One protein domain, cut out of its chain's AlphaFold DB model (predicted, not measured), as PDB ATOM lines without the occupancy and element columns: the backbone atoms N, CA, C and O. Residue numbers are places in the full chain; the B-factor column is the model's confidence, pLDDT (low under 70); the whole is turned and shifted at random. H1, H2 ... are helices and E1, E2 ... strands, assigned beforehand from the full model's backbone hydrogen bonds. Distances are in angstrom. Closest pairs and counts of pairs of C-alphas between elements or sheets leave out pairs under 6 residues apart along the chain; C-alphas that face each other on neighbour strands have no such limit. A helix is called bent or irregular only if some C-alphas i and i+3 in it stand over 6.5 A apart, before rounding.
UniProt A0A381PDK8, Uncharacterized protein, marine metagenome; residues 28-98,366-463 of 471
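What this domain is: This is residues 28 to 98 and 366 to 463 of the 471 residues of an uncharacterized protein of marine metagenome (UniProt A0A381PDK8). What shape do these atoms make? A strongly twisted sheet of five strands has its E2 and E3 part between helices H1 and H6, and H6, H4 and H3a lie side by side in a row leading past the E2 edge. There the bent H3 turns outward, and its residues 91 to 98 stick out; the hairpin E4 and E5 makes the far edge. What is it built of? The printed part has 169 residues, of mixed class, with seven named helices and five named strands in the order E1 H1 H2 H3 H4 E2 H5 H6 E3 H7 E4 E5; the mixed sheet runs E2 E3 E1 E4 E5. It is compact, with a radius of gyration of the C-alphas of 17.4 A, and spans 60 by 37 by 31 A.

How they stand to each other: Which backbone pairs join the strands? Within hydrogen-bond range are N 397 and O 427, 2.9 A, between parallel E2 (394 to 397) and E3 (425 to 430); N 31 and O 428, 2.8 A, between E3 and parallel E1 (28 to 33); and N 446 and O 30, 2.8 A, between E1 and parallel E4 (444 to 450). E4 and E5 (456 to 462) are an antiparallel hairpin, with N 447 and O 459 at 2.9 A. Which helices are on the sheet? H6 (406 to 419) is over E3 at a height over the sheet of 10.4 A, along the strands at 4 degrees on the local plane; their closest C-alphas are Leu 416 and Ile 426, 7.4 A. H1 (36 to 50) has a height of 7.1 A and is over none of the strands, but only just, with 2 C-alphas falling on E1 and 2 on E4. With H5 (399 to 402), H6 joins E2 to E3 as a strand-helix-strand unit, two parallel neighbours with helices between, and H7 (433 to 437) joins E3 to E4 as a split one, with E1 between; both crossovers are right-handed. What touches the hub, H4 (367 to 387)? H3 (69 to 98), one helix by its hydrogen bonds, is bent, with C-alphas 84 and 87 8.5 A apart; its arm H3a (69 to 84) touches H4 at a shallow tilt of 1 degrees, the same way, closest at the C-alphas of Pro 69 and Leu 374, 6.6 A. H4 also touches H2 (55 to 60), closest at the C-alphas of Leu 60 and Arg 378, 5.9 A, and H5, at those of Ala 371 and Thr 400, 4.5 A. Every O i to N i+4 pair is within hydrogen-bond range in H1, H3a, H3b (87 to 98) and H6, against 16 of 17 in H4, 0 of 2 in H2 and 0 of 1 in H7, where O i to N i+3 pairs number 3 of 3 and 2 of 2; H5 is too short for an i+4 pair.

Where its parts are: Where do the first and last elements lie? E1 begins at C-alpha 28, (253.466, 170.556, 161.390), and E5 ends at C-alpha 462, (255.309, 160.260, 159.681). Which elements are long? From first to last C-alpha H4 measures 30.7 A, H3a 22.4 A, H1 20.9 A and H6 20.2 A.

The domain as a whole: How far does it reach, and where is it cut? The C-alphas farthest apart, of Leu 96 and Arg 452, are 61.5 A apart; residues 99 to 365 are not printed, and C-alphas 98 and 366 are 46.9 A apart. Where is confidence low? Under 70 are residues 34 to 37, 62 to 67, 97 to 98, 451 to 456 and 463; of the links printed whole, none is long.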
ATOM      1  N   LEU A  28     254.865 170.526 160.981       92.62
ATOM      2  CA  LEU A  28     253.466 170.556 161.390       92.62
ATOM      3  C   LEU A  28     253.018 169.152 161.807       92.62
ATOM      4  O   LEU A  28     253.073 168.212 161.015       92.62
ATOM      5  N   THR A  29     252.560 169.011 163.049       91.88
ATOM      6  CA  THR A  29     252.112 167.731 163.610       91.88
ATOM      7  C   THR A  29     250.632 167.770 163.960       91.88
ATOM      8  O   THR A  29     250.201 168.643 164.713       91.88
ATOM      9  N   ALA A  30     249.867 166.798 163.468       90.81
ATOM     10  CA  ALA A  30     248.499 166.555 163.904       90.81
ATOM     11  C   ALA A  30     248.493 165.677 165.161       90.81
ATOM     12  O   ALA A  30     249.055 164.584 165.157       90.81
ATOM     13  N   LEU A  31     247.832 166.139 166.217       88.31
ATOM     14  CA  LEU A  31     247.503 165.367 167.411       88.31
ATOM     15  C   LEU A  31     246.030 164.957 167.300       88.31
ATOM     16  O   LEU A  31     245.143 165.810 167.334       88.31
ATOM     17  N   VAL A  32     245.777 163.664 167.122       85.69
ATOM     18  CA  VAL A  32     244.444 163.107 166.872       85.69
ATOM     19  C   VAL A  32     244.000 162.305 168.075       85.69
ATOM     20  O   VAL A  32     244.714 161.410 168.517       85.69
ATOM     21  N   GLY A  33     242.793 162.565 168.557       70.88
ATOM     22  CA  GLY A  33     242.244 161.842 169.697       70.88
ATOM     23  C   GLY A  33     242.760 162.345 171.045       70.88
ATOM     24  O   GLY A  33     243.391 163.398 171.151       70.88
ATOM     25  N   GLY A  34     242.430 161.581 172.084       61.19
ATOM     26  CA  GLY A  34     242.546 161.974 173.482       61.19
ATOM     27  C   GLY A  34     241.246 162.568 174.019       61.19
ATOM     28  O   GLY A  34     240.689 163.511 173.457       61.19
ATOM     29  N   ASP A  35     240.767 162.013 175.131       58.72
ATOM     30  CA  ASP A  35     239.665 162.603 175.889       58.72
ATOM     31  C   ASP A  35     240.070 163.994 176.405       58.72
ATOM     32  O   ASP A  35     241.258 164.320 176.508       58.72
ATOM     33  N   GLY A  36     239.092 164.821 176.791       65.19
ATOM     34  CA  GLY A  36     239.348 166.188 177.268       65.19
ATOM     35  C   GLY A  36     240.385 166.280 178.399       65.19
ATOM     36  O   GLY A  36     241.109 167.273 178.482       65.19
ATOM     37  N   LEU A  37     240.517 165.232 179.221       68.31
ATOM     38  CA  LEU A  37     241.539 165.125 180.269       68.31
ATOM     39  C   LEU A  37     242.957 165.001 179.695       68.31
ATOM     40  O   LEU A  37     243.822 165.791 180.060       68.31
ATOM     41  N   LEU A  38     243.178 164.076 178.754       72.38
ATOM     42  CA  LEU A  38     244.488 163.874 178.126       72.38
ATOM     43  C   LEU A  38     244.915 165.108 177.329       72.38
ATOM     44  O   LEU A  38     246.068 165.535 177.397       72.38
ATOM     45  N   ARG A  39     243.968 165.726 176.612       77.25
ATOM     46  CA  ARG A  39     244.206 167.008 175.941       77.25
ATOM     47  C   ARG A  39     244.669 168.053 176.955       77.25
ATOM     48  O   ARG A  39     245.706 168.670 176.745       77.25
ATOM     49  N   SER A  40     243.944 168.226 178.059       74.19
ATOM     50  CA  SER A  40     244.265 169.227 179.089       74.19
ATOM     51  C   SER A  40     245.634 168.996 179.731       74.19
ATOM     52  O   SER A  40     246.397 169.946 179.886       74.19
ATOM     53  N   GLU A  41     245.981 167.744 180.032       76.38
ATOM     54  CA  GLU A  41     247.280 167.375 180.603       76.38
ATOM     55  C   GLU A  41     248.441 167.716 179.656       76.38
ATOM     56  O   GLU A  41     249.437 168.322 180.067       76.38
ATOM     57  N   ILE A  42     248.298 167.385 178.366       78.88
ATOM     58  CA  ILE A  42     249.281 167.743 177.341       78.88
ATOM     59  C   ILE A  42     249.405 169.269 177.267       78.88
ATOM     60  O   ILE A  42     250.514 169.795 177.367       78.88
ATOM     61  N   MET A  43     248.287 169.993 177.172       77.00
ATOM     62  CA  MET A  43     248.284 171.460 177.119       77.00
ATOM     63  C   MET A  43     248.999 172.091 178.320       77.00
ATOM     64  O   MET A  43     249.815 172.993 178.137       77.00
ATOM     65  N   GLU A  44     248.750 171.602 179.537       76.62
ATOM     66  CA  GLU A  44     249.392 172.095 180.761       76.62
ATOM     67  C   GLU A  44     250.900 171.812 180.774       76.62
ATOM     68  O   GLU A  44     251.706 172.665 181.156       76.62
ATOM     69  N   ARG A  45     251.320 170.629 180.315       78.56
ATOM     70  CA  ARG A  45     252.743 170.282 180.211       78.56
ATOM     71  C   ARG A  45     253.471 171.173 179.204       78.56
ATOM     72  O   ARG A  45     254.570 171.638 179.503       78.56
ATOM     73  N   PHE A  46     252.858 171.447 178.053       78.50
ATOM     74  CA  PHE A  46     253.400 172.384 177.066       78.50
ATOM     75  C   PHE A  46     253.425 173.822 177.593       78.50
ATOM     76  O   PHE A  46     254.421 174.514 177.398       78.50
ATOM     77  N   ALA A  47     252.396 174.250 178.332       74.25
ATOM     78  CA  ALA A  47     252.379 175.552 178.998       74.25
ATOM     79  C   ALA A  47     253.534 175.710 179.983       74.25
ATOM     80  O   ALA A  47     254.237 176.717 179.937       74.25
ATOM     81  N   ARG A  48     253.790 174.692 180.813       77.12
ATOM     82  CA  ARG A  48     254.942 174.684 181.722       77.12
ATOM     83  C   ARG A  48     256.270 174.774 180.980       77.12
ATOM     84  O   ARG A  48     257.145 175.491 181.443       77.12
ATOM     85  N   ARG A  49     256.423 174.072 179.853       78.56
ATOM     86  CA  ARG A  49     257.660 174.099 179.060       78.56
ATOM     87  C   ARG A  49     257.892 175.464 178.413       78.56
ATOM     88  O   ARG A  49     258.962 176.023 178.585       78.56
ATOM     89  N   LEU A  50     256.885 176.027 177.739       74.12
ATOM     90  CA  LEU A  50     256.989 177.350 177.104       74.12
ATOM     91  C   LEU A  50     257.259 178.471 178.116       74.12
ATOM     92  O   LEU A  50     257.958 179.429 177.806       74.12
ATOM     93  N   ALA A  51     256.746 178.330 179.338       72.81
ATOM     94  CA  ALA A  51     256.955 179.301 180.403       72.81
ATOM     95  C   ALA A  51     258.359 179.295 181.017       72.81
ATOM     96  O   ALA A  51     258.676 180.220 181.759       72.81
ATOM     97  N   GLN A  52     259.182 178.271 180.752       76.31
ATOM     98  CA  GLN A  52     260.566 178.233 181.242       76.31
ATOM     99  C   GLN A  52     261.412 179.344 180.617       76.31
ATOM    100  O   GLN A  52     262.263 179.904 181.305       76.31
ATOM    101  N   ASP A  53     261.148 179.668 179.350       71.81
ATOM    102  CA  ASP A  53     261.864 180.714 178.621       71.81
ATOM    103  C   ASP A  53     261.213 182.087 178.846       71.81
ATOM    104  O   ASP A  53     261.883 183.057 179.197       71.81
ATOM    105  N   ASP A  54     259.892 182.169 178.666       78.19
ATOM    106  CA  ASP A  54     259.109 183.384 178.890       78.19
ATOM    107  C   ASP A  54     257.649 183.008 179.184       78.19
ATOM    108  O   ASP A  54     256.939 182.466 178.334       78.19
ATOM    109  N   GLU A  55     257.162 183.325 180.387       78.12
ATOM    110  CA  GLU A  55     255.786 183.031 180.817       78.12
ATOM    111  C   GLU A  55     254.730 183.610 179.858       78.12
ATOM    112  O   GLU A  55     253.651 183.034 179.675       78.12
ATOM    113  N   ARG A  56     255.048 184.711 179.165       82.94
ATOM    114  CA  ARG A  56     254.158 185.339 178.181       82.94
ATOM    115  C   ARG A  56     253.883 184.415 176.995       82.94
ATOM    116  O   ARG A  56     252.778 184.466 176.454       82.94
ATOM    117  N   LEU A  57     254.806 183.514 176.640       81.06
ATOM    118  CA  LEU A  57     254.643 182.550 175.541       81.06
ATOM    119  C   LEU A  57     253.509 181.549 175.777       81.06
ATOM    120  O   LEU A  57     252.974 181.001 174.813       81.06
ATOM    121  N   GLN A  58     253.051 181.366 177.020       76.62
ATOM    122  CA  GLN A  58     251.857 180.559 177.296       76.62
ATOM    123  C   GLN A  58     250.622 181.059 176.530       76.62
ATOM    124  O   GLN A  58     249.725 180.279 176.221       76.62
ATOM    125  N   THR A  59     250.562 182.349 176.179       75.00
ATOM    126  CA  THR A  59     249.447 182.908 175.398       75.00
ATOM    127  C   THR A  59     249.370 182.361 173.966       75.00
ATOM    128  O   THR A  59     248.333 182.506 173.314       75.00
ATOM    129  N   LEU A  60     250.457 181.762 173.467       73.88
ATOM    130  CA  LEU A  60     250.525 181.147 172.141       73.88
ATOM    131  C   LEU A  60     249.825 179.781 172.113       73.88
ATOM    132  O   LEU A  60     249.580 179.230 171.042       73.88
ATOM    133  N   ILE A  61     249.455 179.256 173.283       70.69
ATOM    134  CA  ILE A  61     248.739 177.998 173.445       70.69
ATOM    135  C   ILE A  61     247.229 178.240 173.304       70.69
ATOM    136  O   ILE A  61     246.649 179.115 173.955       70.69
ATOM    137  N   ALA A  62     246.557 177.451 172.463       66.19
ATOM    138  CA  ALA A  62     245.097 177.488 172.329       66.19
ATOM    139  C   ALA A  62     244.446 176.296 173.049       66.19
ATOM    140  O   ALA A  62     244.251 175.251 172.430       66.19
ATOM    141  N   GLY A  63     244.137 176.454 174.344       57.94
ATOM    142  CA  GLY A  63     243.495 175.426 175.183       57.94
ATOM    143  C   GLY A  63     242.056 175.725 175.609       57.94
ATOM    144  O   GLY A  63     241.536 176.792 175.270       57.94
ATOM    145  N   PRO A  64     241.434 174.823 176.397       44.12
ATOM    146  CA  PRO A  64     239.986 174.799 176.644       44.12
ATOM    147  C   PRO A  64     239.490 175.886 177.612       44.12
ATOM    148  O   PRO A  64     238.380 175.818 178.135       44.12
ATOM    149  N   GLY A  65     240.296 176.920 177.853       49.03
ATOM    150  CA  GLY A  65     239.909 178.063 178.666       49.03
ATOM    151  C   GLY A  65     239.000 179.013 177.878       49.03
ATOM    152  O   GLY A  65     239.416 179.490 176.818       49.03
ATOM    153  N   PRO A  66     237.800 179.359 178.383       49.34
ATOM    154  CA  PRO A  66     236.939 180.372 177.783       49.34
ATOM    155  C   PRO A  66     237.517 181.765 178.068       49.34
ATOM    156  O   PRO A  66     236.997 182.538 178.869       49.34
ATOM    157  N   VAL A  67     238.635 182.096 177.426       62.06
ATOM    158  CA  VAL A  67     239.112 183.476 177.383       62.06
ATOM    159  C   VAL A  67     238.300 184.169 176.298       62.06
ATOM    160  O   VAL A  67     238.499 183.920 175.109       62.06
ATOM    161  N   GLY A  68     237.348 185.006 176.714       73.62
ATOM    162  CA  GLY A  68     236.543 185.792 175.782       73.62
ATOM    163  C   GLY A  68     237.422 186.646 174.851       73.62
ATOM    164  O   GLY A  68     238.517 187.057 175.260       73.62
ATOM    165  N   PRO A  69     236.957 186.952 173.623       83.81
ATOM    166  CA  PRO A  69     237.714 187.715 172.626       83.81
ATOM    167  C   PRO A  69     238.360 188.997 173.164       83.81
ATOM    168  O   PRO A  69     239.528 189.259 172.886       83.81
ATOM    169  N   ALA A  70     237.639 189.761 173.989       81.88
ATOM    170  CA  ALA A  70     238.126 190.997 174.598       81.88
ATOM    171  C   ALA A  70     239.313 190.796 175.542       81.88
ATOM    172  O   ALA A  70     240.286 191.553 175.505       81.88
ATOM    173  N   LEU A  71     239.249 189.778 176.403       78.81
ATOM    174  CA  LEU A  71     240.326 189.503 177.347       78.81
ATOM    175  C   LEU A  71     241.563 188.975 176.614       78.81
ATOM    176  O   LEU A  71     242.674 189.412 176.910       78.81
ATOM    177  N   ALA A  72     241.365 188.096 175.627       83.69
ATOM    178  CA  ALA A  72     242.443 187.591 174.780       83.69
ATOM    179  C   ALA A  72     243.133 188.734 174.022       83.69
ATOM    180  O   ALA A  72     244.360 188.815 174.013       83.69
ATOM    181  N   TRP A  73     242.346 189.656 173.463       87.19
ATOM    182  CA  TRP A  73     242.837 190.846 172.779       87.19
ATOM    183  C   TRP A  73     243.677 191.744 173.688       87.19
ATOM    184  O   TRP A  73     244.838 192.014 173.391       87.19
ATOM    185  N   ARG A  74     243.128 192.165 174.837       83.06
ATOM    186  CA  ARG A  74     243.843 193.035 175.787       83.06
ATOM    187  C   ARG A  74     245.143 192.401 176.276       83.06
ATOM    188  O   ARG A  74     246.150 193.095 176.403       83.06
ATOM    189  N   ARG A  75     245.129 191.087 176.527       84.06
ATOM    190  CA  ARG A  75     246.326 190.337 176.920       84.06
ATOM    191  C   ARG A  75     247.363 190.320 175.795       84.06
ATOM    192  O   ARG A  75     248.521 190.606 176.071       84.06
ATOM    193  N   ALA A  76     246.957 190.052 174.555       88.69
ATOM    194  CA  ALA A  76     247.853 190.051 173.399       88.69
ATOM    195  C   ALA A  76     248.500 191.425 173.163       88.69
ATOM    196  O   ALA A  76     249.714 191.494 172.995       88.69
ATOM    197  N   VAL A  77     247.719 192.512 173.230       88.94
ATOM    198  CA  VAL A  77     248.232 193.891 173.102       88.94
ATOM    199  C   VAL A  77     249.272 194.186 174.171       88.94
ATOM    200  O   VAL A  77     250.356 194.673 173.860       88.94
ATOM    201  N   ARG A  78     248.975 193.845 175.429       85.06
ATOM    202  CA  ARG A  78     249.920 194.061 176.525       85.06
ATOM    203  C   ARG A  78     251.201 193.252 176.332       85.06
ATOM    204  O   ARG A  78     252.273 193.819 176.474       85.06
ATOM    205  N   ILE A  79     251.092 191.972 175.976       87.06
ATOM    206  CA  ILE A  79     252.251 191.094 175.764       87.06
ATOM    207  C   ILE A  79     253.136 191.612 174.627       87.06
ATOM    208  O   ILE A  79     254.348 191.700 174.796       87.06
ATOM    209  N   LEU A  80     252.549 192.015 173.498       92.69
ATOM    210  CA  LEU A  80     253.322 192.562 172.386       92.69
ATOM    211  C   LEU A  80     254.022 193.877 172.764       92.69
ATOM    212  O   LEU A  80     255.193 194.064 172.437       92.69
ATOM    213  N   ALA A  81     253.341 194.764 173.494       87.94
ATOM    214  CA  ALA A  81     253.957 195.989 173.999       87.94
ATOM    215  C   ALA A  81     255.106 195.682 174.978       87.94
ATOM    216  O   ALA A  81     256.150 196.328 174.923       87.94
ATOM    217  N   GLN A  82     254.959 194.663 175.835       86.56
ATOM    218  CA  GLN A  82     256.018 194.197 176.739       86.56
ATOM    219  C   GLN A  82     257.237 193.676 175.975       86.56
ATOM    220  O   GLN A  82     258.351 194.101 176.272       86.56
ATOM    221  N   TRP A  83     257.036 192.851 174.945       89.44
ATOM    222  CA  TRP A  83     258.114 192.412 174.049       89.44
ATOM    223  C   TRP A  83     258.765 193.561 173.271       89.44
ATOM    224  O   TRP A  83     259.925 193.455 172.889       89.44
ATOM    225  N   SER A  84     258.050 194.670 173.088       88.81
ATOM    226  CA  SER A  84     258.555 195.886 172.440       88.81
ATOM    227  C   SER A  84     259.214 196.877 173.414       88.81
ATOM    228  O   SER A  84     259.647 197.943 172.990       88.81
ATOM    229  N   GLY A  85     259.310 196.545 174.711       87.50
ATOM    230  CA  GLY A  85     260.032 197.344 175.711       87.50
ATOM    231  C   GLY A  85     259.174 198.023 176.785       87.50
ATOM    232  O   GLY A  85     259.725 198.729 177.628       87.50
ATOM    233  N   LEU A  86     257.854 197.791 176.824       86.69
ATOM    234  CA  LEU A  86     256.959 198.401 177.824       86.69
ATOM    235  C   LEU A  86     257.370 198.088 179.275       86.69
ATOM    236  O   LEU A  86     257.176 198.924 180.150       86.69
ATOM    237  N   GLU A  87     257.967 196.923 179.545       83.62
ATOM    238  CA  GLU A  87     258.440 196.574 180.898       83.62
ATOM    239  C   GLU A  87     259.545 197.506 181.395       83.62
ATOM    240  O   GLU A  87     259.544 197.869 182.569       83.62
ATOM    241  N   GLY A  88     260.449 197.938 180.511       83.38
ATOM    242  CA  GLY A  88     261.476 198.918 180.862       83.38
ATOM    243  C   GLY A  88     260.861 200.272 181.218       83.38
ATOM    244  O   GLY A  88     261.260 200.895 182.196       83.38
ATOM    245  N   VAL A  89     259.825 200.686 180.481       82.00
ATOM    246  CA  VAL A  89     259.079 201.924 180.758       82.00
ATOM    247  C   VAL A  89     258.329 201.831 182.090       82.00
ATOM    248  O   VAL A  89     258.422 202.751 182.897       82.00
ATOM    249  N   ASP A  90     257.643 200.712 182.351       77.19
ATOM    250  CA  ASP A  90     256.933 200.454 183.613       77.19
ATOM    251  C   ASP A  90     257.893 200.474 184.822       77.19
ATOM    252  O   ASP A  90     257.555 201.012 185.880       77.19
ATOM    253  N   GLN A  91     259.097 199.908 184.677       81.75
ATOM    254  CA  GLN A  91     260.124 199.896 185.726       81.75
ATOM    255  C   GLN A  91     260.687 201.293 186.002       81.75
ATOM    256  O   GLN A  91     260.798 201.686 187.165       81.75
ATOM    257  N   GLU A  92     261.003 202.056 184.954       77.38
ATOM    258  CA  GLU A  92     261.482 203.439 185.070       77.38
ATOM    259  C   GLU A  92     260.414 204.359 185.676       77.38
ATOM    260  O   GLU A  92     260.721 205.171 186.548       77.38
ATOM    261  N   GLU A  93     259.148 204.207 185.277       75.00
ATOM    262  CA  GLU A  93     258.021 204.957 185.842       75.00
ATOM    263  C   GLU A  93     257.841 204.636 187.335       75.00
ATOM    264  O   GLU A  93     257.715 205.543 188.162       75.00
ATOM    265  N   ALA A  94     257.903 203.355 187.715       76.12
ATOM    266  CA  ALA A  94     257.812 202.933 189.111       76.12
ATOM    267  C   ALA A  94     258.989 203.445 189.960       76.12
ATOM    268  O   ALA A  94     258.773 203.916 191.081       76.12
ATOM    269  N   ALA A  95     260.217 203.395 189.433       78.94
ATOM    270  CA  ALA A  95     261.406 203.932 190.093       78.94
ATOM    271  C   ALA A  95     261.304 205.455 190.284       78.94
ATOM    272  O   ALA A  95     261.630 205.977 191.353       78.94
ATOM    273  N   LEU A  96     260.775 206.160 189.280       73.12
ATOM    274  CA  LEU A  96     260.527 207.596 189.328       73.12
ATOM    275  C   LEU A  96     259.480 207.940 190.404       73.12
ATOM    276  O   LEU A  96     259.739 208.779 191.264       73.12
ATOM    277  N   ILE A  97     258.339 207.244 190.446       68.56
ATOM    278  CA  ILE A  97     257.279 207.464 191.451       68.56
ATOM    279  C   ILE A  97     257.783 207.200 192.880       68.56
ATOM    280  O   ILE A  97     257.463 207.962 193.795       68.56
ATOM    281  N   GLN A  98     258.601 206.162 193.075       67.69
ATOM    282  CA  GLN A  98     259.206 205.848 194.374       67.69
ATOM    283  C   GLN A  98     260.235 206.908 194.817       67.69
ATOM    284  O   GLN A  98     260.379 207.147 196.016       67.69
ATOM    285  N   SER A 366     228.973 184.715 166.695       89.00
ATOM    286  CA  SER A 366     228.931 183.262 166.553       89.00
ATOM    287  C   SER A 366     230.148 182.594 167.186       89.00
ATOM    288  O   SER A 366     231.252 183.141 167.233       89.00
ATOM    289  N   ASP A 367     229.935 181.370 167.650       86.81
ATOM    290  CA  ASP A 367     230.971 180.509 168.214       86.81
ATOM    291  C   ASP A 367     232.128 180.243 167.242       86.81
ATOM    292  O   ASP A 367     233.290 180.163 167.649       86.81
ATOM    293  N   GLU A 368     231.806 180.141 165.957       89.75
ATOM    294  CA  GLU A 368     232.771 179.968 164.879       89.75
ATOM    295  C   GLU A 368     233.595 181.241 164.650       89.75
ATOM    296  O   GLU A 368     234.822 181.179 164.568       89.75
ATOM    297  N   GLU A 369     232.959 182.415 164.620       91.75
ATOM    298  CA  GLU A 369     233.670 183.687 164.470       91.75
ATOM    299  C   GLU A 369     234.609 183.943 165.646       91.75
ATOM    300  O   GLU A 369     235.731 184.411 165.448       91.75
ATOM    301  N   VAL A 370     234.186 183.593 166.867       90.81
ATOM    302  CA  VAL A 370     235.055 183.623 168.051       90.81
ATOM    303  C   VAL A 370     236.267 182.722 167.836       90.81
ATOM    304  O   VAL A 370     237.395 183.137 168.102       90.81
ATOM    305  N   ALA A 371     236.060 181.500 167.349       90.38
ATOM    306  CA  ALA A 371     237.132 180.545 167.114       90.38
ATOM    307  C   ALA A 371     238.120 181.031 166.036       90.38
ATOM    308  O   ALA A 371     239.332 181.022 166.273       90.38
ATOM    309  N   ALA A 372     237.614 181.535 164.909       93.50
ATOM    310  CA  ALA A 372     238.414 182.096 163.823       93.50
ATOM    311  C   ALA A 372     239.194 183.340 164.269       93.50
ATOM    312  O   ALA A 372     240.397 183.434 164.018       93.50
ATOM    313  N   TYR A 373     238.545 184.260 164.989       93.75
ATOM    314  CA  TYR A 373     239.179 185.457 165.542       93.75
ATOM    315  C   TYR A 373     240.300 185.101 166.522       93.75
ATOM    316  O   TYR A 373     241.415 185.603 166.409       93.75
ATOM    317  N   LEU A 374     240.029 184.206 167.474       91.50
ATOM    318  CA  LEU A 374     241.004 183.800 168.482       91.50
ATOM    319  C   LEU A 374     242.174 183.012 167.881       91.50
ATOM    320  O   LEU A 374     243.293 183.104 168.389       91.50
ATOM    321  N   LEU A 375     241.941 182.230 166.822       92.62
ATOM    322  CA  LEU A 375     243.024 181.601 166.073       92.62
ATOM    323  C   LEU A 375     243.863 182.667 165.360       92.62
ATOM    324  O   LEU A 375     245.071 182.724 165.579       92.62
ATOM    325  N   ALA A 376     243.230 183.549 164.581       94.69
ATOM    326  CA  ALA A 376     243.901 184.624 163.850       94.69
ATOM    327  C   ALA A 376     244.729 185.534 164.770       94.69
ATOM    328  O   ALA A 376     245.862 185.871 164.433       94.69
ATOM    329  N   LEU A 377     244.200 185.877 165.949       93.31
ATOM    330  CA  LEU A 377     244.888 186.685 166.956       93.31
ATOM    331  C   LEU A 377     246.161 186.001 167.463       93.31
ATOM    332  O   LEU A 377     247.197 186.646 167.606       93.31
ATOM    333  N   ARG A 378     246.111 184.688 167.711       91.38
ATOM    334  CA  ARG A 378     247.300 183.932 168.125       91.38
ATOM    335  C   ARG A 378     248.331 183.871 167.009       91.38
ATOM    336  O   ARG A 378     249.492 184.154 167.270       91.38
ATOM    337  N   LEU A 379     247.918 183.574 165.775       92.69
ATOM    338  CA  LEU A 379     248.830 183.574 164.624       92.69
ATOM    339  C   LEU A 379     249.467 184.956 164.413       92.69
ATOM    340  O   LEU A 379     250.654 185.049 164.107       92.69
ATOM    341  N   ALA A 380     248.703 186.031 164.624       94.38
ATOM    342  CA  ALA A 380     249.203 187.400 164.586       94.38
ATOM    343  C   ALA A 380     250.246 187.664 165.665       94.38
ATOM    344  O   ALA A 380     251.306 188.207 165.365       94.38
ATOM    345  N   LEU A 381     249.972 187.246 166.896       91.75
ATOM    346  CA  LEU A 381     250.885 187.445 168.008       91.75
ATOM    347  C   LEU A 381     252.189 186.661 167.829       91.75
ATOM    348  O   LEU A 381     253.251 187.228 168.037       91.75
ATOM    349  N   VAL A 382     252.120 185.404 167.381       90.62
ATOM    350  CA  VAL A 382     253.295 184.590 167.011       90.62
ATOM    351  C   VAL A 382     254.142 185.301 165.966       90.62
ATOM    352  O   VAL A 382     255.364 185.379 166.069       90.62
ATOM    353  N   ASP A 383     253.482 185.793 164.924       91.62
ATOM    354  CA  ASP A 383     254.159 186.421 163.810       91.62
ATOM    355  C   ASP A 383     254.875 187.707 164.239       91.62
ATOM    356  O   ASP A 383     256.038 187.907 163.890       91.62
ATOM    357  N   LEU A 384     254.204 188.544 165.030       93.00
ATOM    358  CA  LEU A 384     254.751 189.802 165.536       93.00
ATOM    359  C   LEU A 384     255.834 189.579 166.601       93.00
ATOM    360  O   LEU A 384     256.830 190.297 166.587       93.00
ATOM    361  N   ALA A 385     255.707 188.547 167.446       89.44
ATOM    362  CA  ALA A 385     256.718 188.173 168.441       89.44
ATOM    363  C   ALA A 385     258.102 187.986 167.805       89.44
ATOM    364  O   ALA A 385     259.094 188.525 168.293       89.44
ATOM    365  N   ALA A 386     258.151 187.300 166.658       86.06
ATOM    366  CA  ALA A 386     259.389 187.088 165.915       86.06
ATOM    367  C   ALA A 386     260.041 188.408 165.458       86.06
ATOM    368  O   ALA A 386     261.265 188.495 165.398       86.06
ATOM    369  N   GLY A 387     259.240 189.440 165.163       86.31
ATOM    370  CA  GLY A 387     259.726 190.784 164.831       86.31
ATOM    371  C   GLY A 387     260.333 191.522 166.027       86.31
ATOM    372  O   GLY A 387     261.252 192.313 165.847       86.31
ATOM    373  N   CYS A 388     259.880 191.210 167.242       87.06
ATOM    374  CA  CYS A 388     260.439 191.716 168.500       87.06
ATOM    375  C   CYS A 388     261.658 190.906 168.989       87.06
ATOM    376  O   CYS A 388     262.111 191.104 170.112       87.06
ATOM    377  N   GLY A 389     262.174 189.962 168.190       85.38
ATOM    378  CA  GLY A 389     263.276 189.075 168.589       85.38
ATOM    379  C   GLY A 389     262.869 187.962 169.563       85.38
ATOM    380  O   GLY A 389     263.732 187.290 170.123       85.38
ATOM    381  N   VAL A 390     261.566 187.749 169.766       87.50
ATOM    382  CA  VAL A 390     261.039 186.675 170.612       87.50
ATOM    383  C   VAL A 390     260.791 185.442 169.753       87.50
ATOM    384  O   VAL A 390     259.952 185.441 168.851       87.50
ATOM    385  N   HIS A 391     261.520 184.368 170.041       83.75
ATOM    386  CA  HIS A 391     261.442 183.122 169.289       83.75
ATOM    387  C   HIS A 391     260.672 182.068 170.081       83.75
ATOM    388  O   HIS A 391     261.142 181.589 171.108       83.75
ATOM    389  N   ALA A 392     259.499 181.680 169.581       82.12
ATOM    390  CA  ALA A 392     258.766 180.543 170.121       82.12
ATOM    391  C   ALA A 392     259.342 179.245 169.524       82.12
ATOM    392  O   ALA A 392     259.249 179.054 168.307       82.12
ATOM    393  N   PRO A 393     259.929 178.340 170.330       81.88
ATOM    394  CA  PRO A 393     260.472 177.084 169.816       81.88
ATOM    395  C   PRO A 393     259.362 176.143 169.335       81.88
ATOM    396  O   PRO A 393     259.565 175.351 168.413       81.88
ATOM    397  N   GLU A 394     258.176 176.244 169.937       86.62
ATOM    398  CA  GLU A 394     257.008 175.454 169.576       86.62
ATOM    399  C   GLU A 394     255.691 176.188 169.859       86.62
ATOM    400  O   GLU A 394     255.620 177.057 170.727       86.62
ATOM    401  N   ILE A 395     254.634 175.835 169.123       89.06
ATOM    402  CA  ILE A 395     253.258 176.301 169.356       89.06
ATOM    403  C   ILE A 395     252.323 175.101 169.437       89.06
ATOM    404  O   ILE A 395     252.486 174.132 168.696       89.06
ATOM    405  N   LEU A 396     251.302 175.206 170.289       87.62
ATOM    406  CA  LEU A 396     250.257 174.202 170.440       87.62
ATOM    407  C   LEU A 396     248.860 174.814 170.264       87.62
ATOM    408  O   LEU A 396     248.444 175.688 171.027       87.62
ATOM    409  N   LEU A 397     248.127 174.341 169.257       88.62
ATOM    410  CA  LEU A 397     246.791 174.813 168.892       88.62
ATOM    411  C   LEU A 397     245.757 173.697 169.040       88.62
ATOM    412  O   LEU A 397     246.080 172.529 168.845       88.62
ATOM    413  N   GLY A 398     244.507 174.041 169.358       81.56
ATOM    414  CA  GLY A 398     243.478 173.031 169.573       81.56
ATOM    415  C   GLY A 398     242.043 173.529 169.474       81.56
ATOM    416  O   GLY A 398     241.464 173.508 168.394       81.56
ATOM    417  N   ASP A 399     241.437 173.926 170.594       76.50
ATOM    418  CA  ASP A 399     239.972 174.076 170.684       76.50
ATOM    419  C   ASP A 399     239.392 175.086 169.686       76.50
ATOM    420  O   ASP A 399     238.271 174.929 169.206       76.50
ATOM    421  N   THR A 400     240.159 176.119 169.334       85.31
ATOM    422  CA  THR A 400     239.752 177.091 168.313       85.31
ATOM    423  C   THR A 400     239.779 176.517 166.903       85.31
ATOM    424  O   THR A 400     238.993 176.951 166.078       85.31
ATOM    425  N   PHE A 401     240.656 175.559 166.604       88.94
ATOM    426  CA  PHE A 401     240.723 174.939 165.281       88.94
ATOM    427  C   PHE A 401     239.556 173.973 165.051       88.94
ATOM    428  O   PHE A 401     238.938 173.989 163.991       88.94
ATOM    429  N   ASP A 402     239.202 173.180 166.067       85.81
ATOM    430  CA  ASP A 402     238.107 172.203 165.975       85.81
ATOM    431  C   ASP A 402     236.744 172.843 165.671       85.81
ATOM    432  O   ASP A 402     235.888 172.194 165.067       85.81
ATOM    433  N   ARG A 403     236.556 174.100 166.098       87.31
ATOM    434  CA  ARG A 403     235.319 174.889 165.965       87.31
ATOM    435  C   ARG A 403     235.200 175.656 164.645       87.31
ATOM    436  O   ARG A 403     234.190 176.320 164.448       87.31
ATOM    437  N   LEU A 404     236.215 175.609 163.785       91.12
ATOM    438  CA  LEU A 404     236.157 176.228 162.460       91.12
ATOM    439  C   LEU A 404     235.304 175.399 161.497       91.12
ATOM    440  O   LEU A 404     235.234 174.176 161.622       91.12
ATOM    441  N   GLU A 405     234.738 176.049 160.484       90.94
ATOM    442  CA  GLU A 405     234.174 175.353 159.327       90.94
ATOM    443  C   GLU A 405     235.239 174.562 158.537       90.94
ATOM    444  O   GLU A 405     236.417 174.935 158.545       90.94
ATOM    445  N   PRO A 406     234.852 173.490 157.814       91.06
ATOM    446  CA  PRO A 406     235.784 172.632 157.073       91.06
ATOM    447  C   PRO A 406     236.732 173.401 156.141       91.06
ATOM    448  O   PRO A 406     237.947 173.196 156.179       91.06
ATOM    449  N   ASP A 407     236.208 174.356 155.373       91.44
ATOM    450  CA  ASP A 407     237.022 175.142 154.444       91.44
ATOM    451  C   ASP A 407     237.978 176.095 155.181       91.44
ATOM    452  O   ASP A 407     239.111 176.329 154.747       91.44
ATOM    453  N   ALA A 408     237.553 176.629 156.331       93.00
ATOM    454  CA  ALA A 408     238.395 177.458 157.185       93.00
ATOM    455  C   ALA A 408     239.510 176.634 157.854       93.00
ATOM    456  O   ALA A 408     240.621 177.147 158.011       93.00
ATOM    457  N   LYS A 409     239.271 175.351 158.173       93.88
ATOM    458  CA  LYS A 409     240.313 174.424 158.653       93.88
ATOM    459  C   LYS A 409     241.400 174.199 157.603       93.88
ATOM    460  O   LYS A 409     242.579 174.283 157.944       93.88
ATOM    461  N   LEU A 410     241.029 173.986 156.336       93.06
ATOM    462  CA  LEU A 410     241.991 173.832 155.232       93.06
ATOM    463  C   LEU A 410     242.889 175.070 155.092       93.06
ATOM    464  O   LEU A 410     244.118 174.963 155.058       93.06
ATOM    465  N   ARG A 411     242.290 176.266 155.100       94.50
ATOM    466  CA  ARG A 411     243.038 177.534 155.038       94.50
ATOM    467  C   ARG A 411     243.907 177.760 156.274       94.50
ATOM    468  O   ARG A 411     245.048 178.202 156.150       94.50
ATOM    469  N   ALA A 412     243.411 177.412 157.462       95.00
ATOM    470  CA  ALA A 412     244.184 177.471 158.696       95.00
ATOM    471  C   ALA A 412     245.437 176.587 158.622       95.00
ATOM    472  O   ALA A 412     246.523 177.071 158.929       95.00
ATOM    473  N   VAL A 413     245.324 175.338 158.155       94.38
ATOM    474  CA  VAL A 413     246.484 174.449 157.957       94.38
ATOM    475  C   VAL A 413     247.505 175.074 157.004       94.38
ATOM    476  O   VAL A 413     248.707 175.038 157.281       94.38
ATOM    477  N   GLY A 414     247.051 175.722 155.929       92.94
ATOM    478  CA  GLY A 414     247.956 176.427 155.028       92.94
ATOM    479  C   GLY A 414     248.687 177.601 155.669       92.94
ATOM    480  O   GLY A 414     249.905 177.712 155.516       92.94
ATOM    481  N   LEU A 415     247.999 178.409 156.477       93.94
ATOM    482  CA  LEU A 415     248.645 179.458 157.270       93.94
ATOM    483  C   LEU A 415     249.674 178.882 158.251       93.94
ATOM    484  O   LEU A 415     250.784 179.409 158.346       93.94
ATOM    485  N   LEU A 416     249.361 177.774 158.928       94.12
ATOM    486  CA  LEU A 416     250.304 177.113 159.835       94.12
ATOM    487  C   LEU A 416     251.563 176.645 159.105       94.12
ATOM    488  O   LEU A 416     252.664 176.842 159.618       94.12
ATOM    489  N   ARG A 417     251.442 176.119 157.879       92.25
ATOM    490  CA  ARG A 417     252.620 175.770 157.069       92.25
ATOM    491  C   ARG A 417     253.491 176.982 156.751       92.25
ATOM    492  O   ARG A 417     254.712 176.864 156.804       92.25
ATOM    493  N   THR A 418     252.901 178.144 156.459       91.44
ATOM    494  CA  THR A 418     253.687 179.373 156.230       91.44
ATOM    495  C   THR A 418     254.403 179.857 157.494       91.44
ATOM    496  O   THR A 418     255.516 180.378 157.413       91.44
ATOM    497  N   LEU A 419     253.814 179.624 158.672       91.12
ATOM    498  CA  LEU A 419     254.399 179.993 159.962       91.12
ATOM    499  C   LEU A 419     255.571 179.105 160.393       91.12
ATOM    500  O   LEU A 419     256.344 179.533 161.249       91.12
ATOM    501  N   LEU A 420     255.774 177.935 159.774       90.50
ATOM    502  CA  LEU A 420     256.906 177.052 160.089       90.50
ATOM    503  C   LEU A 420     258.279 177.707 159.869       90.50
ATOM    504  O   LEU A 420     259.264 177.292 160.474       90.50
ATOM    505  N   VAL A 421     258.351 178.747 159.030       88.38
ATOM    506  CA  VAL A 421     259.576 179.544 158.832       88.38
ATOM    507  C   VAL A 421     259.962 180.310 160.103       88.38
ATOM    508  O   VAL A 421     261.141 180.566 160.328       88.38
ATOM    509  N   ARG A 422     258.980 180.682 160.931       87.31
ATOM    510  CA  ARG A 422     259.182 181.442 162.175       87.31
ATOM    511  C   ARG A 422     259.160 180.552 163.410       87.31
ATOM    512  O   ARG A 422     259.898 180.818 164.352       87.31
ATOM    513  N   VAL A 423     258.322 179.516 163.399       89.00
ATOM    514  CA  VAL A 423     258.183 178.566 164.504       89.00
ATOM    515  C   VAL A 423     258.439 177.156 163.995       89.00
ATOM    516  O   VAL A 423     257.597 176.601 163.293       89.00
ATOM    517  N   PRO A 424     259.575 176.542 164.356       88.38
ATOM    518  CA  PRO A 424     260.019 175.306 163.726       88.38
ATOM    519  C   PRO A 424     259.133 174.099 164.059       88.38
ATOM    520  O   PRO A 424     259.200 173.092 163.357       88.38
ATOM    521  N   LYS A 425     258.314 174.167 165.115       90.25
ATOM    522  CA  LYS A 425     257.459 173.064 165.561       90.25
ATOM    523  C   LYS A 425     256.052 173.554 165.894       90.25
ATOM    524  O   LYS A 425     255.857 174.312 166.841       90.25
ATOM    525  N   ILE A 426     255.059 173.099 165.137       92.19
ATOM    526  CA  ILE A 426     253.649 173.433 165.370       92.19
ATOM    527  C   ILE A 426     252.880 172.142 165.622       92.19
ATOM    528  O   ILE A 426     252.885 171.229 164.797       92.19
ATOM    529  N   LEU A 427     252.207 172.080 166.763       90.50
ATOM    530  CA  LEU A 427     251.362 170.971 167.172       90.50
ATOM    531  C   LEU A 427     249.899 171.405 167.094       90.50
ATOM    532  O   LEU A 427     249.519 172.436 167.648       90.50
ATOM    533  N   LEU A 428     249.077 170.618 166.411       91.69
ATOM    534  CA  LEU A 428     247.672 170.921 166.179       91.69
ATOM    535  C   LEU A 428     246.798 169.762 166.650       91.69
ATOM    536  O   LEU A 428     246.769 168.711 166.015       91.69
ATOM    537  N   PHE A 429     246.051 169.962 167.730       87.38
ATOM    538  CA  PHE A 429     244.953 169.070 168.080       87.38
ATOM    539  C   PHE A 429     243.826 169.188 167.056       87.38
ATOM    540  O   PHE A 429     243.364 170.295 166.775       87.38
ATOM    541  N   CYS A 430     243.375 168.048 166.537       87.25
ATOM    542  CA  CYS A 430     242.255 167.970 165.606       87.25
ATOM    543  C   CYS A 430     241.454 166.670 165.785       87.25
ATOM    544  O   CYS A 430     241.957 165.666 166.294       87.25
ATOM    545  N   ARG A 431     240.195 166.674 165.333       80.69
ATOM    546  CA  ARG A 431     239.281 165.515 165.406       80.69
ATOM    547  C   ARG A 431     239.468 164.478 164.286       80.69
ATOM    548  O   ARG A 431     238.681 163.545 164.201       80.69
ATOM    549  N   GLY A 432     240.500 164.625 163.452       77.56
ATOM    550  CA  GLY A 432     240.827 163.710 162.349       77.56
ATOM    551  C   GLY A 432     240.179 164.057 161.004       77.56
ATOM    552  O   GLY A 432     240.728 163.701 159.972       77.56
ATOM    553  N   ASP A 433     239.106 164.848 160.992       82.88
ATOM    554  CA  ASP A 433     238.415 165.309 159.776       82.88
ATOM    555  C   ASP A 433     239.340 166.029 158.778       82.88
ATOM    556  O   ASP A 433     239.265 165.823 157.569       82.88
ATOM    557  N   ILE A 434     240.272 166.836 159.285       85.88
ATOM    558  CA  ILE A 434     241.268 167.517 158.450       85.88
ATOM    559  C   ILE A 434     242.299 166.562 157.825       85.88
ATOM    560  O   ILE A 434     242.852 166.852 156.761       85.88
ATOM    561  N   LEU A 435     242.552 165.422 158.472       85.12
ATOM    562  CA  LEU A 435     243.484 164.410 157.979       85.12
ATOM    563  C   LEU A 435     242.883 163.568 156.862       85.12
ATOM    564  O   LEU A 435     243.639 163.067 156.040       85.12
ATOM    565  N   ASP A 436     241.560 163.433 156.813       83.38
ATOM    566  CA  ASP A 436     240.889 162.771 155.694       83.38
ATOM    567  C   ASP A 436     240.963 163.631 154.425       83.38
ATOM    568  O   ASP A 436     241.084 163.108 153.319       83.38
ATOM    569  N   ALA A 437     240.929 164.959 154.583       82.94
ATOM    570  CA  ALA A 437     240.976 165.902 153.470       82.94
ATOM    571  C   ALA A 437     242.401 166.182 152.961       82.94
ATOM    572  O   ALA A 437     242.604 166.282 151.755       82.94
ATOM    573  N   THR A 438     243.371 166.356 153.869       83.75
ATOM    574  CA  THR A 438     244.725 166.850 153.532       83.75
ATOM    575  C   THR A 438     245.840 166.228 154.393       83.75
ATOM    576  O   THR A 438     246.595 166.941 155.066       83.75
ATOM    577  N   PRO A 439     245.996 164.891 154.410       83.06
ATOM    578  CA  PRO A 439     247.013 164.232 155.237       83.06
ATOM    579  C   PRO A 439     248.450 164.640 154.866       83.06
ATOM    580  O   PRO A 439     249.336 164.664 155.723       83.06
ATOM    581  N   GLU A 440     248.693 164.995 153.603       83.88
ATOM    582  CA  GLU A 440     249.997 165.384 153.062       83.88
ATOM    583  C   GLU A 440     250.514 166.736 153.573       83.88
ATOM    584  O   GLU A 440     251.702 167.039 153.423       83.88
ATOM    585  N   TRP A 441     249.654 167.543 154.198       87.12
ATOM    586  CA  TRP A 441     250.035 168.839 154.762       87.12
ATOM    587  C   TRP A 441     250.694 168.718 156.135       87.12
ATOM    588  O   TRP A 441     251.308 169.687 156.587       87.12
ATOM    589  N   PHE A 442     250.624 167.546 156.763       90.06
ATOM    590  CA  PHE A 442     251.243 167.253 158.050       90.06
ATOM    591  C   PHE A 442     252.532 166.457 157.857       90.06
ATOM    592  O   PHE A 442     252.577 165.527 157.058       90.06
ATOM    593  N   ASP A 443     253.573 166.804 158.612       89.69
ATOM    594  CA  ASP A 443     254.836 166.058 158.650       89.69
ATOM    595  C   ASP A 443     254.740 164.856 159.611       89.69
ATOM    596  O   ASP A 443     255.391 163.823 159.431       89.69
ATOM    597  N   TRP A 444     253.894 164.981 160.638       88.38
ATOM    598  CA  TRP A 444     253.671 163.963 161.659       88.38
ATOM    599  C   TRP A 444     252.187 163.862 162.008       88.38
ATOM    600  O   TRP A 444     251.483 164.867 162.095       88.38
ATOM    601  N   ILE A 445     251.721 162.643 162.248       88.88
ATOM    602  CA  ILE A 445     250.392 162.337 162.772       88.88
ATOM    603  C   ILE A 445     250.593 161.510 164.037       88.88
ATOM    604  O   ILE A 445     251.272 160.485 164.020       88.88
ATOM    605  N   VAL A 446     250.016 161.967 165.138       86.75
ATOM    606  CA  VAL A 446     250.121 161.337 166.449       86.75
ATOM    607  C   VAL A 446     248.720 160.984 166.915       86.75
ATOM    608  O   VAL A 446     247.936 161.865 167.257       86.75
ATOM    609  N   GLU A 447     248.404 159.694 166.922       83.94
ATOM    610  CA  GLU A 447     247.155 159.176 167.479       83.94
ATOM    611  C   GLU A 447     247.331 159.016 168.995       83.94
ATOM    612  O   GLU A 447     248.184 158.253 169.452       83.94
ATOM    613  N   LEU A 448     246.542 159.752 169.771       81.75
ATOM    614  CA  LEU A 448     246.521 159.734 171.228       81.75
ATOM    615  C   LEU A 448     245.368 158.856 171.708       81.75
ATOM    616  O   LEU A 448     244.201 159.089 171.383       81.75
ATOM    617  N   THR A 449     245.695 157.851 172.510       71.00
ATOM    618  CA  THR A 449     244.737 156.868 173.018       71.00
ATOM    619  C   THR A 449     245.023 156.551 174.475       71.00
ATOM    620  O   THR A 449     246.152 156.668 174.940       71.00
ATOM    621  N   VAL A 450     243.996 156.134 175.207       70.06
ATOM    622  CA  VAL A 450     244.129 155.667 176.588       70.06
ATOM    623  C   VAL A 450     243.978 154.150 176.580       70.06
ATOM    624  O   VAL A 450     243.091 153.615 175.912       70.06
ATOM    625  N   ASP A 451     244.881 153.439 177.249       67.25
ATOM    626  CA  ASP A 451     244.807 151.985 177.350       67.25
ATOM    627  C   ASP A 451     243.672 151.532 178.292       67.25
ATOM    628  O   ASP A 451     242.985 152.327 178.936       67.25
ATOM    629  N   ARG A 452     243.469 150.213 178.398       61.12
ATOM    630  CA  ARG A 452     242.438 149.630 179.278       61.12
ATOM    631  C   ARG A 452     242.687 149.885 180.772       61.12
ATOM    632  O   ARG A 452     241.794 149.630 181.575       61.12
ATOM    633  N   HIS A 453     243.881 150.344 181.138       59.41
ATOM    634  CA  HIS A 453     244.307 150.641 182.501       59.41
ATOM    635  C   HIS A 453     244.282 152.147 182.813       59.41
ATOM    636  O   HIS A 453     244.610 152.528 183.934       59.41
ATOM    637  N   GLY A 454     243.861 152.995 181.865       61.97
ATOM    638  CA  GLY A 454     243.814 154.448 182.037       61.97
ATOM    639  C   GLY A 454     245.135 155.160 181.732       61.97
ATOM    640  O   GLY A 454     245.226 156.366 181.949       61.97
ATOM    641  N   SER A 455     246.148 154.452 181.230       63.72
ATOM    642  CA  SER A 455     247.445 155.037 180.885       63.72
ATOM    643  C   SER A 455     247.413 155.601 179.462       63.72
ATOM    644  O   SER A 455     247.017 154.893 178.527       63.72
ATOM    645  N   PRO A 456     247.818 156.863 179.253       66.88
ATOM    646  CA  PRO A 456     247.876 157.435 177.920       66.88
ATOM    647  C   PRO A 456     249.048 156.847 177.128       66.88
ATOM    648  O   PRO A 456     250.169 156.755 177.625       66.88
ATOM    649  N   PHE A 457     248.802 156.489 175.870       70.88
ATOM    650  CA  PHE A 457     249.824 156.071 174.917       70.88
ATOM    651  C   PHE A 457     249.616 156.758 173.564       70.88
ATOM    652  O   PHE A 457     248.492 157.077 173.170       70.88
ATOM    653  N   ALA A 458     250.715 157.002 172.848       76.81
ATOM    654  CA  ALA A 458     250.716 157.702 171.570       76.81
ATOM    655  C   ALA A 458     251.269 156.807 170.462       76.81
ATOM    656  O   ALA A 458     252.336 156.210 170.612       76.81
ATOM    657  N   ARG A 459     250.577 156.751 169.325       78.94
ATOM    658  CA  ARG A 459     251.088 156.135 168.100       78.94
ATOM    659  C   ARG A 459     251.513 157.231 167.134       78.94
ATOM    660  O   ARG A 459     250.681 157.975 166.625       78.94
ATOM    661  N   VAL A 460     252.811 157.306 166.864       81.69
ATOM    662  CA  VAL A 460     253.398 158.304 165.965       81.69
ATOM    663  C   VAL A 460     253.548 157.717 164.565       81.69
ATOM    664  O   VAL A 460     254.074 156.619 164.388       81.69
ATOM    665  N   ARG A 461     253.107 158.461 163.557       81.75
ATOM    666  CA  ARG A 461     253.294 158.165 162.137       81.75
ATOM    667  C   ARG A 461     253.869 159.391 161.450       81.75
ATOM    668  O   ARG A 461     253.448 160.514 161.711       81.75
ATOM    669  N   ARG A 462     254.827 159.187 160.551       79.38
ATOM    670  CA  ARG A 462     255.309 160.260 159.681       79.38
ATOM    671  C   ARG A 462     254.353 160.390 158.498       79.38
ATOM    672  O   ARG A 462     254.041 159.381 157.869       79.38
ATOM    673  N   SER A 463     253.896 161.606 158.223       69.38
ATOM    674  CA  SER A 463     253.053 161.922 157.068       69.38
ATOM    675  C   SER A 463     253.792 162.891 156.139       69.38
ATOM    676  O   SER A 463     254.790 163.497 156.525       69.38
TER     677      SER A 463